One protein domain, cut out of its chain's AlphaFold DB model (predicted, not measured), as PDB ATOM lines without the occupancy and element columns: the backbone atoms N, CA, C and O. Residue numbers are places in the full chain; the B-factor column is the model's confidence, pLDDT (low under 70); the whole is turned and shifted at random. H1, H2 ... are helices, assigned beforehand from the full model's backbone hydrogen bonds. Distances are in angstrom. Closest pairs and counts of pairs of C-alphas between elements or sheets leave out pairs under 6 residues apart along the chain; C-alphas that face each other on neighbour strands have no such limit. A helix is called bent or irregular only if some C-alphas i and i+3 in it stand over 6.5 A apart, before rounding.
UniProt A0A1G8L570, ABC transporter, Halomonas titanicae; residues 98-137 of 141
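What this domain is: This is residues 98 to 137 of the 141 residues of the protein "ABC transporter" of Halomonas titanicae (UniProt A0A1G8L570). Two helices crossed at nearly a right angle, the short H1 packed over the middle of the longer H3, make one part of this small domain, and H2, of four residues, with the links before and after it makes the end of the domain away from Gly 137. H3 runs out toward the end at Gly 137, while H2 is near H1 and apart from H3. The printed part has 40 residues with three named helices, in the order H1, H2, H3, and no named strand; the class is all helix. The whole is compact, with a radius of gyration of the C-alphas of 9.4 A, yet elongated in outline, spanning 29 by 16 by 13 A.

How they stand to each other: The first helix, H1, residues 98 to 104, touches H3, residues 123 to 135, with 9 pairs of C-alphas within 8 A. Their closest C-alphas are those of Val 101 and Ala 129, 5.9 A apart. Their lines are about perpendicular, at 78 degrees, and their centres are 9.8 A apart. H2, residues 112 to 115, is close to H1 but not clearly touching: one pair of C-alphas is within 8 A, that of Tyr 103 and Leu 113, at 7.2 A. The centres of H1 and H2 are 11.0 A apart. H2 and H3 follow each other in the chain but are apart, with no C-alpha of the one within 8 A of the other. In H1 and H3 every pair of O of residue i and N of residue i+4 is within hydrogen-bond range; H2 is too short for such a pair, and its one pair of O of residue i and N of residue i+3 is not within range.

Where its parts are: H1 begins at C-alpha 98, at (-7.211, -19.062, 108.584), and measures 10.0 A from Phe 98 to Gly 104. H2 runs from Gly 112, with its C-alpha at (1.196, -15.098, 122.022), to Ala 115. H3 is the longest helix, with 13 residues and 18.5 A from first to last C-alpha; it begins at His 123 and ends at Arg 135, with C-alpha 135 at (-14.926, -9.229, 104.550). No helix is bent or irregular.

The domain as a whole: The two C-alphas farthest apart are those of Phe 111 and Gly 137, at 29.2 A, while the first and last printed C-alphas, of Phe 98 and Gly 137, are 12.6 A apart. The links from H1 to H2 and from H2 to H3 have 7 residues each and are short. The printed part, residues 98 to 137, has no cut. In this model the mean pLDDT of the printed part is 92.2, and no printed residue is under 70.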
ATOM      1  N   PHE A  98      -6.649 -19.232 107.246       95.25
ATOM      2  CA  PHE A  98      -7.211 -19.062 108.584       95.25
ATOM      3  C   PHE A  98      -6.126 -18.958 109.665       95.25
ATOM      4  O   PHE A  98      -6.142 -18.036 110.482       95.25
ATOM      5  N   GLN A  99      -5.124 -19.841 109.628       95.69
ATOM      6  CA  GLN A  99      -4.007 -19.805 110.572       95.69
ATOM      7  C   GLN A  99      -3.158 -18.528 110.434       95.69
ATOM      8  O   GLN A  99      -2.727 -17.970 111.444       95.69
ATOM      9  N   ASN A 100      -2.950 -18.029 109.211       95.12
ATOM     10  CA  ASN A 100      -2.281 -16.746 108.974       95.12
ATOM     11  C   ASN A 100      -3.050 -15.566 109.596       95.12
ATOM     12  O   ASN A 100      -2.436 -14.696 110.217       95.12
ATOM     13  N   VAL A 101      -4.385 -15.550 109.496       94.69
ATOM     14  CA  VAL A 101      -5.214 -14.513 110.137       94.69
ATOM     15  C   VAL A 101      -5.106 -14.579 111.662       94.69
ATOM     16  O   VAL A 101      -4.929 -13.542 112.303       94.69
ATOM     17  N   LEU A 102      -5.123 -15.780 112.251       95.19
ATOM     18  CA  LEU A 102      -4.914 -15.948 113.692       95.19
ATOM     19  C   LEU A 102      -3.540 -15.427 114.139       95.19
ATOM     20  O   LEU A 102      -3.447 -14.728 115.150       95.19
ATOM     21  N   TYR A 103      -2.478 -15.684 113.368       94.25
ATOM     22  CA  TYR A 103      -1.151 -15.127 113.649       94.25
ATOM     23  C   TYR A 103      -1.118 -13.595 113.603       94.25
ATOM     24  O   TYR A 103      -0.386 -12.983 114.383       94.25
ATOM     25  N   GLY A 104      -1.958 -12.957 112.782       91.75
ATOM     26  CA  GLY A 104      -2.124 -11.500 112.784       91.75
ATOM     27  C   GLY A 104      -2.600 -10.938 114.131       91.75
ATOM     28  O   GLY A 104      -2.240  -9.822 114.507       91.75
ATOM     29  N   ALA A 105      -3.347 -11.724 114.911       91.25
ATOM     30  CA  ALA A 105      -3.830 -11.339 116.235       91.25
ATOM     31  C   ALA A 105      -2.863 -11.699 117.378       91.25
ATOM     32  O   ALA A 105      -3.123 -11.336 118.529       91.25
ATOM     33  N   MET A 106      -1.734 -12.355 117.086       91.44
ATOM     34  CA  MET A 106      -0.784 -12.870 118.082       91.44
ATOM     35  C   MET A 106      -0.286 -11.802 119.050       91.44
ATOM     36  O   MET A 106      -0.165 -12.048 120.250       91.44
ATOM     37  N   GLY A 107      -0.053 -10.586 118.551       87.25
ATOM     38  CA  GLY A 107       0.389  -9.468 119.375       87.25
ATOM     39  C   GLY A 107      -0.598  -9.101 120.485       87.25
ATOM     40  O   GLY A 107      -0.168  -8.536 121.488       87.25
ATOM     41  N   GLN A 108      -1.887  -9.423 120.331       86.81
ATOM     42  CA  GLN A 108      -2.968  -9.115 121.275       86.81
ATOM     43  C   GLN A 108      -3.207 -10.242 122.295       86.81
ATOM     44  O   GLN A 108      -3.851 -10.005 123.313       86.81
ATOM     45  N   GLN A 109      -2.668 -11.443 122.061       86.81
ATOM     46  CA  GLN A 109      -2.920 -12.612 122.903       86.81
ATOM     47  C   GLN A 109      -1.970 -12.684 124.104       86.81
ATOM     48  O   GLN A 109      -0.766 -12.461 123.973       86.81
ATOM     49  N   ARG A 110      -2.490 -13.077 125.278       81.19
ATOM     50  CA  ARG A 110      -1.686 -13.258 126.506       81.19
ATOM     51  C   ARG A 110      -0.596 -14.318 126.332       81.19
ATOM     52  O   ARG A 110       0.528 -14.104 126.774       81.19
ATOM     53  N   PHE A 111      -0.919 -15.426 125.663       83.88
ATOM     54  CA  PHE A 111       0.008 -16.535 125.401       83.88
ATOM     55  C   PHE A 111       0.596 -16.506 123.980       83.88
ATOM     56  O   PHE A 111       1.067 -17.531 123.488       83.88
ATOM     57  N   GLY A 112       0.564 -15.340 123.319       87.12
ATOM     58  CA  GLY A 112       1.196 -15.098 122.022       87.12
ATOM     59  C   GLY A 112       0.909 -16.195 120.996       87.12
ATOM     60  O   GLY A 112      -0.238 -16.390 120.593       87.12
ATOM     61  N   LEU A 113       1.967 -16.905 120.588       87.44
ATOM     62  CA  LEU A 113       1.918 -17.950 119.566       87.44
ATOM     63  C   LEU A 113       0.946 -19.081 119.923       87.44
ATOM     64  O   LEU A 113       0.127 -19.437 119.084       87.44
ATOM     65  N   LEU A 114       0.989 -19.600 121.156       88.44
ATOM     66  CA  LEU A 114       0.173 -20.750 121.567       88.44
ATOM     67  C   LEU A 114      -1.322 -20.445 121.454       88.44
ATOM     68  O   LEU A 114      -2.057 -21.201 120.835       88.44
ATOM     69  N   ALA A 115      -1.753 -19.291 121.966       88.69
ATOM     70  CA  ALA A 115      -3.146 -18.846 121.863       88.69
ATOM     71  C   ALA A 115      -3.579 -18.502 120.425       88.69
ATOM     72  O   ALA A 115      -4.768 -18.348 120.166       88.69
ATOM     73  N   SER A 116      -2.627 -18.368 119.499       91.50
ATOM     74  CA  SER A 116      -2.898 -18.077 118.089       91.50
ATOM     75  C   SER A 116      -2.884 -19.330 117.212       91.50
ATOM     76  O   SER A 116      -3.141 -19.226 116.016       91.50
ATOM     77  N   LEU A 117      -2.586 -20.513 117.759       92.81
ATOM     78  CA  LEU A 117      -2.697 -21.772 117.023       92.81
ATOM     79  C   LEU A 117      -4.167 -22.123 116.809       92.81
ATOM     80  O   LEU A 117      -4.967 -22.032 117.736       92.81
ATOM     81  N   ALA A 118      -4.521 -22.589 115.613       90.44
ATOM     82  CA  ALA A 118      -5.897 -22.883 115.241       90.44
ATOM     83  C   ALA A 118      -6.571 -23.857 116.204       90.44
ATOM     84  O   ALA A 118      -7.752 -23.680 116.466       90.44
ATOM     85  N   CYS A 119      -5.845 -24.826 116.771       91.50
ATOM     86  CA  CYS A 119      -6.370 -25.786 117.746       91.50
ATOM     87  C   CYS A 119      -6.630 -25.184 119.140       91.50
ATOM     88  O   CYS A 119      -7.555 -25.626 119.816       91.50
ATOM     89  N   LEU A 120      -5.869 -24.161 119.543       92.44
ATOM     90  CA  LEU A 120      -5.914 -23.554 120.882       92.44
ATOM     91  C   LEU A 120      -6.598 -22.179 120.913       92.44
ATOM     92  O   LEU A 120      -6.860 -21.647 121.990       92.44
ATOM     93  N   ALA A 121      -6.870 -21.590 119.747       92.75
ATOM     94  CA  ALA A 121      -7.540 -20.306 119.627       92.75
ATOM     95  C   ALA A 121      -8.929 -20.343 120.276       92.75
ATOM     96  O   ALA A 121      -9.705 -21.284 120.084       92.75
ATOM     97  N   THR A 122      -9.248 -19.291 121.030       93.69
ATOM     98  CA  THR A 122     -10.556 -19.139 121.672       93.69
ATOM     99  C   THR A 122     -11.663 -19.005 120.630       93.69
ATOM    100  O   THR A 122     -11.425 -18.561 119.505       93.69
ATOM    101  N   HIS A 123     -12.896 -19.342 121.016       93.69
ATOM    102  CA  HIS A 123     -14.064 -19.181 120.147       93.69
ATOM    103  C   HIS A 123     -14.181 -17.744 119.610       93.69
ATOM    104  O   HIS A 123     -14.322 -17.540 118.411       93.69
ATOM    105  N   GLU A 124     -14.015 -16.742 120.478       93.88
ATOM    106  CA  GLU A 124     -14.059 -15.325 120.096       93.88
ATOM    107  C   GLU A 124     -13.005 -14.961 119.036       93.88
ATOM    108  O   GLU A 124     -13.288 -14.233 118.084       93.88
ATOM    109  N   LEU A 125     -11.780 -15.477 119.173       93.81
ATOM    110  CA  LEU A 125     -10.713 -15.206 118.217       93.81
ATOM    111  C   LEU A 125     -10.996 -15.849 116.857       93.81
ATOM    112  O   LEU A 125     -10.750 -15.223 115.824       93.81
ATOM    113  N   ARG A 126     -11.524 -17.078 116.859       94.00
ATOM    114  CA  ARG A 126     -11.916 -17.796 115.640       94.00
ATOM    115  C   ARG A 126     -13.037 -17.063 114.900       94.00
ATOM    116  O   ARG A 126     -12.894 -16.830 113.705       94.00
ATOM    117  N   GLU A 127     -14.072 -16.616 115.610       95.25
ATOM    118  CA  GLU A 127     -15.171 -15.806 115.057       95.25
ATOM    119  C   GLU A 127     -14.654 -14.513 114.414       95.25
ATOM    120  O   GLU A 127     -14.945 -14.209 113.259       95.25
ATOM    121  N   ARG A 128     -13.793 -13.769 115.122       94.62
ATOM    122  CA  ARG A 128     -13.178 -12.544 114.585       94.62
ATOM    123  C   ARG A 128     -12.312 -12.810 113.353       94.62
ATOM    124  O   ARG A 128     -12.286 -11.987 112.433       94.62
ATOM    125  N   ALA A 129     -11.581 -13.925 113.341       94.81
ATOM    126  CA  ALA A 129     -10.779 -14.333 112.194       94.81
ATOM    127  C   ALA A 129     -11.668 -14.675 110.989       94.81
ATOM    128  O   ALA A 129     -11.411 -14.163 109.901       94.81
ATOM    129  N   MET A 130     -12.744 -15.441 111.188       95.06
ATOM    130  CA  MET A 130     -13.709 -15.762 110.130       95.06
ATOM    131  C   MET A 130     -14.399 -14.513 109.583       95.06
ATOM    132  O   MET A 130     -14.381 -14.300 108.375       95.06
ATOM    133  N   ALA A 131     -14.874 -13.616 110.447       95.56
ATOM    134  CA  ALA A 131     -15.460 -12.345 110.021       95.56
ATOM    135  C   ALA A 131     -14.478 -11.487 109.197       95.56
ATOM    136  O   ALA A 131     -14.871 -10.777 108.270       95.56
ATOM    137  N   SER A 132     -13.177 -11.546 109.510       94.69
ATOM    138  CA  SER A 132     -12.144 -10.851 108.728       94.69
ATOM    139  C   SER A 132     -11.948 -11.485 107.349       94.69
ATOM    140  O   SER A 132     -11.761 -10.761 106.375       94.69
ATOM    141  N   LEU A 133     -12.026 -12.816 107.257       95.56
ATOM    142  CA  LEU A 133     -11.956 -13.553 105.992       95.56
ATOM    143  C   LEU A 133     -13.185 -13.310 105.116       95.56
ATOM    144  O   LEU A 133     -13.047 -13.085 103.917       95.56
ATOM    145  N   GLU A 134     -14.378 -13.299 105.701       95.69
ATOM    146  CA  GLU A 134     -15.622 -12.997 104.990       95.69
ATOM    147  C   GLU A 134     -15.590 -11.610 104.348       95.69
ATOM    148  O   GLU A 134     -15.938 -11.470 103.176       95.69
ATOM    149  N   ARG A 135     -15.078 -10.601 105.066       94.94
ATOM    150  CA  ARG A 135     -14.926  -9.229 104.550       94.94
ATOM    151  C   ARG A 135     -14.060  -9.122 103.298       94.94
ATOM    152  O   ARG A 135     -14.229  -8.170 102.542       94.94
ATOM    153  N   VAL A 136     -13.140 -10.061 103.092       93.94
ATOM    154  CA  VAL A 136     -12.254 -10.103 101.919       93.94
ATOM    155  C   VAL A 136     -12.630 -11.215 100.934       93.94
ATOM    156  O   VAL A 136     -11.871 -11.492 100.011       93.94
ATOM    157  N   GLY A 137     -13.792 -11.855 101.113       94.44
ATOM    158  CA  GLY A 137     -14.305 -12.885 100.206       94.44
ATOM    159  C   GLY A 137     -13.688 -14.277 100.374       94.44
ATOM    160  O   GLY A 137     -13.846 -15.114  99.493       94.44
TER     161      GLY A 137